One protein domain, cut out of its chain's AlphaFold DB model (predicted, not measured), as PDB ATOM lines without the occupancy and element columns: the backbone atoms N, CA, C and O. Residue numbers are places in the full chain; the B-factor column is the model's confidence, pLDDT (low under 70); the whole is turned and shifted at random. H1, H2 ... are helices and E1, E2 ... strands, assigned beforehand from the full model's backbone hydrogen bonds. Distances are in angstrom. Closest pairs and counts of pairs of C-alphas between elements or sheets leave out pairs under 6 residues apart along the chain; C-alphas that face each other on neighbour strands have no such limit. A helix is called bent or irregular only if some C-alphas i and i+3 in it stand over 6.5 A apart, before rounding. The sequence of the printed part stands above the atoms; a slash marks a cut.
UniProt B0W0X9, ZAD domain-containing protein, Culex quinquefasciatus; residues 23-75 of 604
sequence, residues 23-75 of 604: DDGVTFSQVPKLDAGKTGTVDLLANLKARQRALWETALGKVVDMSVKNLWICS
ATOM      1  N   ASP A  23      29.898 -12.327 -59.051       85.88
ATOM      2  CA  ASP A  23      29.018 -12.849 -60.105       85.88
ATOM      3  C   ASP A  23      27.729 -13.505 -59.564       85.88
ATOM      4  O   ASP A  23      26.763 -13.677 -60.302       85.88
ATOM      5  N   ASP A  24      27.664 -13.820 -58.262       84.06
ATOM      6  CA  ASP A  24      26.494 -14.432 -57.610       84.06
ATOM      7  C   ASP A  24      25.315 -13.443 -57.404       84.06
ATOM      8  O   ASP A  24      24.357 -13.755 -56.688       84.06
ATOM      9  N   GLY A  25      25.406 -12.211 -57.920       86.00
ATOM     10  CA  GLY A  25      24.418 -11.145 -57.697       86.00
ATOM     11  C   GLY A  25      24.389 -10.601 -56.260       86.00
ATOM     12  O   GLY A  25      23.425  -9.951 -55.852       86.00
ATOM     13  N   VAL A  26      25.424 -10.877 -55.461       82.50
ATOM     14  CA  VAL A  26      25.508 -10.474 -54.051       82.50
ATOM     15  C   VAL A  26      26.286  -9.163 -53.932       82.50
ATOM     16  O   VAL A  26      27.392  -9.048 -54.444       82.50
ATOM     17  N   THR A  27      25.754  -8.175 -53.210       84.31
ATOM     18  CA  THR A  27      26.486  -6.925 -52.930       84.31
ATOM     19  C   THR A  27      27.599  -7.157 -51.906       84.31
ATOM     20  O   THR A  27      27.360  -7.819 -50.893       84.31
ATOM     21  N   PHE A  28      28.786  -6.588 -52.131       88.31
ATOM     22  CA  PHE A  28      29.938  -6.679 -51.228       88.31
ATOM     23  C   PHE A  28      30.242  -5.327 -50.581       88.31
ATOM     24  O   PHE A  28      30.193  -4.298 -51.251       88.31
ATOM     25  N   SER A  29      30.632  -5.345 -49.307       86.00
ATOM     26  CA  SER A  29      31.152  -4.167 -48.603       86.00
ATOM     27  C   SER A  29      32.603  -4.396 -48.201       86.00
ATOM     28  O   SER A  29      32.959  -5.490 -47.757       86.00
ATOM     29  N   GLN A  30      33.439  -3.368 -48.336       88.19
ATOM     30  CA  GLN A  30      34.831  -3.414 -47.899       88.19
ATOM     31  C   GLN A  30      34.918  -3.230 -46.375       88.19
ATOM     32  O   GLN A  30      34.236  -2.378 -45.807       88.19
ATOM     33  N   VAL A  31      35.771  -4.014 -45.715       82.44
ATOM     34  CA  VAL A  31      36.110  -3.807 -44.298       82.44
ATOM     35  C   VAL A  31      36.973  -2.542 -44.171       82.44
ATOM     36  O   VAL A  31      37.907  -2.388 -44.965       82.44
ATOM     37  N   PRO A  32      36.723  -1.648 -43.191       79.12
ATOM     38  CA  PRO A  32      37.525  -0.445 -43.002       79.12
ATOM     39  C   PRO A  32      39.032  -0.727 -42.924       79.12
ATOM     40  O   PRO A  32      39.504  -1.607 -42.191       79.12
ATOM     41  N   LYS A  33      39.798   0.052 -43.688       82.50
ATOM     42  CA  LYS A  33      41.257   0.090 -43.587       82.50
ATOM     43  C   LYS A  33      41.638   0.904 -42.351       82.50
ATOM     44  O   LYS A  33      41.085   1.977 -42.125       82.50
ATOM     45  N   LEU A  34      42.579   0.376 -41.573       73.06
ATOM     46  CA  LEU A  34      43.334   1.172 -40.612       73.06
ATOM     47  C   LEU A  34      44.474   1.840 -41.377       73.06
ATOM     48  O   LEU A  34      45.331   1.155 -41.938       73.06
ATOM     49  N   ASP A  35      44.461   3.168 -41.415       71.69
ATOM     50  CA  ASP A  35      45.464   3.973 -42.109       71.69
ATOM     51  C   ASP A  35      46.705   4.138 -41.210       71.69
ATOM     52  O   ASP A  35      46.951   5.186 -40.613       71.69
ATOM     53  N   ALA A  36      47.464   3.047 -41.064       55.38
ATOM     54  CA  ALA A  36      48.663   2.983 -40.232       55.38
ATOM     55  C   ALA A  36      49.774   3.899 -40.783       55.38
ATOM     56  O   ALA A  36      50.480   3.529 -41.720       55.38
ATOM     57  N   GLY A  37      49.917   5.098 -40.204       54.62
ATOM     58  CA  GLY A  37      50.988   6.038 -40.566       54.62
ATOM     59  C   GLY A  37      50.759   7.531 -40.295       54.62
ATOM     60  O   GLY A  37      51.598   8.327 -40.705       54.62
ATOM     61  N   LYS A  38      49.658   7.953 -39.648       53.16
ATOM     62  CA  LYS A  38      49.412   9.373 -39.299       53.16
ATOM     63  C   LYS A  38      49.048   9.596 -37.826       53.16
ATOM     64  O   LYS A  38      48.013  10.165 -37.498       53.16
ATOM     65  N   THR A  39      49.931   9.164 -36.931       49.22
ATOM     66  CA  THR A  39      49.920   9.560 -35.514       49.22
ATOM     67  C   THR A  39      50.370  11.019 -35.386       49.22
ATOM     68  O   THR A  39      51.563  11.304 -35.477       49.22
ATOM     69  N   GLY A  40      49.426  11.949 -35.220       47.25
ATOM     70  CA  GLY A  40      49.735  13.383 -35.091       47.25
ATOM     71  C   GLY A  40      48.540  14.290 -34.781       47.25
ATOM     72  O   GLY A  40      48.719  15.342 -34.179       47.25
ATOM     73  N   THR A  41      47.318  13.877 -35.123       45.66
ATOM     74  CA  THR A  41      46.071  14.556 -34.730       45.66
ATOM     75  C   THR A  41      45.009  13.539 -34.319       45.66
ATOM     76  O   THR A  41      45.002  12.403 -34.796       45.66
ATOM     77  N   VAL A  42      44.098  13.940 -33.425       53.94
ATOM     78  CA  VAL A  42      42.981  13.103 -32.954       53.94
ATOM     79  C   VAL A  42      41.872  13.089 -34.011       53.94
ATOM     80  O   VAL A  42      40.842  13.745 -33.879       53.94
ATOM     81  N   ASP A  43      42.103  12.366 -35.108       68.19
ATOM     82  CA  ASP A  43      41.109  12.210 -36.169       68.19
ATOM     83  C   ASP A  43      39.953  11.306 -35.698       68.19
ATOM     84  O   ASP A  43      40.070  10.078 -35.597       68.19
ATOM     85  N   LEU A  44      38.802  11.930 -35.436       57.84
ATOM     86  CA  LEU A  44      37.557  11.263 -35.054       57.84
ATOM     87  C   LEU A  44      37.156  10.169 -36.065       57.84
ATOM     88  O   LEU A  44      36.614   9.131 -35.677       57.84
ATOM     89  N   LEU A  45      37.458  10.366 -37.354       57.66
ATOM     90  CA  LEU A  45      37.172   9.408 -38.421       57.66
ATOM     91  C   LEU A  45      38.079   8.171 -38.337       57.66
ATOM     92  O   LEU A  45      37.619   7.064 -38.623       57.66
ATOM     93  N   ALA A  46      39.335   8.323 -37.911       70.62
ATOM     94  CA  ALA A  46      40.239   7.197 -37.672       70.62
ATOM     95  C   ALA A  46      39.752   6.336 -36.494       70.62
ATOM     96  O   ALA A  46      39.660   5.113 -36.623       70.62
ATOM     97  N   ASN A  47      39.328   6.966 -35.394       68.81
ATOM     98  CA  ASN A  47      38.733   6.270 -34.248       68.81
ATOM     99  C   ASN A  47      37.412   5.563 -34.606       68.81
ATOM    100  O   ASN A  47      37.179   4.431 -34.173       68.81
ATOM    101  N   LEU A  48      36.570   6.170 -35.449       61.72
ATOM    102  CA  LEU A  48      35.356   5.531 -35.971       61.72
ATOM    103  C   LEU A  48      35.671   4.324 -36.871       61.72
ATOM    104  O   LEU A  48      35.088   3.258 -36.665       61.72
ATOM    105  N   LYS A  49      36.624   4.443 -37.811       71.31
ATOM    106  CA  LYS A  49      37.112   3.311 -38.628       71.31
ATOM    107  C   LYS A  49      37.638   2.173 -37.748       71.31
ATOM    108  O   LYS A  49      37.315   1.014 -38.005       71.31
ATOM    109  N   ALA A  50      38.410   2.494 -36.706       74.56
ATOM    110  CA  ALA A  50      38.980   1.522 -35.777       74.56
ATOM    111  C   ALA A  50      37.899   0.791 -34.963       74.56
ATOM    112  O   ALA A  50      37.843  -0.437 -35.002       74.56
ATOM    113  N   ARG A  51      36.976   1.520 -34.313       71.00
ATOM    114  CA  ARG A  51      35.841   0.917 -33.584       71.00
ATOM    115  C   ARG A  51      34.957   0.072 -34.513       71.00
ATOM    116  O   ARG A  51      34.575  -1.039 -34.150       71.00
ATOM    117  N   GLN A  52      34.678   0.541 -35.733       70.38
ATOM    118  CA  GLN A  52      33.911  -0.226 -36.722       70.38
ATOM    119  C   GLN A  52      34.638  -1.514 -37.139       70.38
ATOM    120  O   GLN A  52      34.000  -2.553 -37.302       70.38
ATOM    121  N   ARG A  53      35.966  -1.473 -37.288       79.31
ATOM    122  CA  ARG A  53      36.784  -2.649 -37.598       79.31
ATOM    123  C   ARG A  53      36.841  -3.644 -36.432       79.31
ATOM    124  O   ARG A  53      36.632  -4.826 -36.674       79.31
ATOM    125  N   ALA A  54      37.001  -3.190 -35.191       74.81
ATOM    126  CA  ALA A  54      36.961  -4.068 -34.017       74.81
ATOM    127  C   ALA A  54      35.599  -4.783 -33.874       74.81
ATOM    128  O   ALA A  54      35.535  -5.963 -33.518       74.81
ATOM    129  N   LEU A  55      34.493  -4.109 -34.225       71.56
ATOM    130  CA  LEU A  55      33.162  -4.728 -34.302       71.56
ATOM    131  C   LEU A  55      33.063  -5.779 -35.420       71.56
ATOM    132  O   LEU A  55      32.442  -6.820 -35.206       71.56
ATOM    133  N   TRP A  56      33.688  -5.552 -36.581       72.69
ATOM    134  CA  TRP A  56      33.818  -6.567 -37.633       72.69
ATOM    135  C   TRP A  56      34.615  -7.784 -37.153       72.69
ATOM    136  O   TRP A  56      34.148  -8.912 -37.284       72.69
ATOM    137  N   GLU A  57      35.779  -7.560 -36.550       74.06
ATOM    138  CA  GLU A  57      36.666  -8.605 -36.024       74.06
ATOM    139  C   GLU A  57      35.948  -9.443 -34.947       74.06
ATOM    140  O   GLU A  57      35.958 -10.673 -34.997       74.06
ATOM    141  N   THR A  58      35.193  -8.791 -34.056       73.88
ATOM    142  CA  THR A  58      34.360  -9.456 -33.036       73.88
ATOM    143  C   THR A  58      33.188 -10.242 -33.640       73.88
ATOM    144  O   THR A  58      32.883 -11.343 -33.185       73.88
ATOM    145  N   ALA A  59      32.505  -9.695 -34.652       64.94
ATOM    146  CA  ALA A  59      31.316 -10.314 -35.248       64.94
ATOM    147  C   ALA A  59      31.636 -11.504 -36.171       64.94
ATOM    148  O   ALA A  59      30.782 -12.370 -36.371       64.94
ATOM    149  N   LEU A  60      32.845 -11.540 -36.737       70.38
ATOM    150  CA  LEU A  60      33.335 -12.609 -37.610       70.38
ATOM    151  C   LEU A  60      34.159 -13.652 -36.838       70.38
ATOM    152  O   LEU A  60      34.195 -14.816 -37.233       70.38
ATOM    153  N   GLY A  61      34.807 -13.256 -35.738       72.12
ATOM    154  CA  GLY A  61      35.704 -14.110 -34.963       72.12
ATOM    155  C   GLY A  61      36.915 -14.584 -35.775       72.12
ATOM    156  O   GLY A  61      37.307 -13.971 -36.766       72.12
ATOM    157  N   LYS A  62      37.488 -15.736 -35.399       64.69
ATOM    158  CA  LYS A  62      38.659 -16.351 -36.069       64.69
ATOM    159  C   LYS A  62      38.386 -16.877 -37.500       64.69
ATOM    160  O   LYS A  62      39.209 -17.596 -38.055       64.69
ATOM    161  N   VAL A  63      37.236 -16.543 -38.092       57.44
ATOM    162  CA  VAL A  63      36.735 -17.043 -39.391       57.44
ATOM    163  C   VAL A  63      37.211 -16.165 -40.570       57.44
ATOM    164  O   VAL A  63      36.864 -16.418 -41.725       57.44
ATOM    165  N   VAL A  64      38.008 -15.121 -40.302       68.62
ATOM    166  CA  VAL A  64      38.614 -14.226 -41.305       68.62
ATOM    167  C   VAL A  64      40.053 -13.891 -40.914       68.62
ATOM    168  O   VAL A  64      40.309 -13.491 -39.782       68.62
ATOM    169  N   ASP A  65      40.986 -14.006 -41.863       72.38
ATOM    170  CA  ASP A  65      42.339 -13.461 -41.709       72.38
ATOM    171  C   ASP A  65      42.325 -11.953 -41.994       72.38
ATOM    172  O   ASP A  65      42.147 -11.501 -43.126       72.38
ATOM    173  N   MET A  66      42.507 -11.170 -40.935       69.69
ATOM    174  CA  MET A  66      42.399  -9.714 -40.965       69.69
ATOM    175  C   MET A  66      43.667  -9.006 -41.474       69.69
ATOM    176  O   MET A  66      43.644  -7.782 -41.658       69.69
ATOM    177  N   SER A  67      44.750  -9.752 -41.737       72.25
ATOM    178  CA  SER A  67      45.992  -9.231 -42.331       72.25
ATOM    179  C   SER A  67      45.847  -8.897 -43.823       72.25
ATOM    180  O   SER A  67      46.582  -8.062 -44.362       72.25
ATOM    181  N   VAL A  68      44.869  -9.510 -44.502       76.38
ATOM    182  CA  VAL A  68      44.668  -9.375 -45.948       76.38
ATOM    183  C   VAL A  68      44.247  -7.947 -46.314       76.38
ATOM    184  O   VAL A  68      43.214  -7.426 -45.890       76.38
ATOM    185  N   LYS A  69      45.032  -7.294 -47.177       71.94
ATOM    186  CA  LYS A  69      44.696  -5.964 -47.703       71.94
ATOM    187  C   LYS A  69      43.523  -6.071 -48.690       71.94
ATOM    188  O   LYS A  69      43.618  -6.771 -49.694       71.94
ATOM    189  N   ASN A  70      42.467  -5.286 -48.447       77.62
ATOM    190  CA  ASN A  70      41.191  -5.261 -49.192       77.62
ATOM    191  C   ASN A  70      40.264  -6.470 -48.928       77.62
ATOM    192  O   ASN A  70      39.843  -7.156 -49.856       77.62
ATOM    193  N   LEU A  71      39.905  -6.697 -47.664       86.12
ATOM    194  CA  LEU A  71      38.847  -7.636 -47.275       86.12
ATOM    195  C   LEU A  71      37.463  -7.129 -47.714       86.12
ATOM    196  O   LEU A  71      37.096  -5.988 -47.423       86.12
ATOM    197  N   TRP A  72      36.687  -7.993 -48.371       88.19
ATOM    198  CA  TRP A  72      35.312  -7.728 -48.806       88.19
ATOM    199  C   TRP A  72      34.363  -8.794 -48.259       88.19
ATOM    200  O   TRP A  72      34.647  -9.987 -48.336       88.19
ATOM    201  N   ILE A  73      33.217  -8.378 -47.725       85.62
ATOM    202  CA  ILE A  73      32.228  -9.277 -47.117       85.62
ATOM    203  C   ILE A  73      30.923  -9.171 -47.896       85.62
ATOM    204  O   ILE A  73      30.416  -8.075 -48.140       85.62
ATOM    205  N   CYS A  74      30.382 -10.318 -48.307       87.94
ATOM    206  CA  CYS A  74      29.158 -10.376 -49.098       87.94
ATOM    207  C   CYS A  74      27.907 -10.176 -48.222       87.94
ATOM    208  O   CYS A  74      27.867 -10.576 -47.053       87.94
ATOM    209  N   SER A  75      26.837  -9.628 -48.801       81.69
ATOM    210  CA  SER A  75      25.602  -9.293 -48.083       81.69
ATOM    211  C   SER A  75      24.804 -10.479 -47.527       81.69
ATOM    212  O   SER A  75      23.735 -10.251 -46.972       81.69
TER     213      SER A  75
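What this domain is: This is residues 23 to 75 of the 604 residues of the protein "ZAD domain-containing protein" of Culex quinquefasciatus (UniProt B0W0X9). One long helix, H1, and a small two-stranded antiparallel sheet, E1 and E2, are joined into a loose, open loop of chain. Residues 31 to 43 run out from E1 and fold back into H1, residues 39 to 45 stick out at one far end, and after H1 the chain returns to set E2 side by side with E1. The printed part has 53 residues with one named helix and two named strands, in the order E1, H1, E2; the sheet order is E1 - E2. The class is mixed, helices and strands, with 26 residues, under half, in named elements. The whole is loose, with a radius of gyration of the C-alphas of 12.9 A, and elongated, spanning 42 by 22 by 17 A.

How they stand to each other: Strand E1, residues 28 to 30, and strand E2, residues 72 to 74, are antiparallel neighbours, with 151 degrees between their N-to-C directions. The C-alphas of Phe 28 and Cys 74 face each other at 4.3 A, and those of Gln 30 and Trp 72 at 4.4 A. N 29 and O 73 are within hydrogen-bond range at 3.0 A, and so are N 73 and O 29 at 2.9 A. Between the strands along the chain comes helix H1, residues 44 to 63, joined to E1 by a long link of 13 residues and to E2 by a short link of 8. H1 has a kink of 47 degrees near residue 57, and it is irregular, with C-alphas 59 and 62 lying 9.5 A apart. In H1, 14 of 16 O i to N i+4 pairs are within hydrogen-bond range. Residues 58 to 63, which belong to H1, stand free.

Where its parts are: E1 begins at C-alpha 28, at (29.938, -6.679, -51.228), and its first and last C-alphas are 6.8 A apart. H1 runs 28.6 A from C-alpha 44, at (37.557, 11.263, -35.054), to C-alpha 63, at (36.735, -17.043, -39.391). E2 measures 6.7 A from first to last C-alpha and ends at C-alpha 74, at (29.158, -10.376, -49.098).

The domain as a whole: The two C-alphas farthest apart are those of Asp 24 and Gly 40, at 42.7 A. The first and last printed C-alphas, of Asp 23 and Ser 75, are 13.0 A apart. The printed part has no cut. Without the stretches that stand free, the body has 40 residues and spans 37 by 17 by 16 A. The mean pLDDT of the printed part is 72.1. Confidence is low, under 70, in 17 residues: 36 to 45, 47 to 48, 59, 62 to 64 and 66.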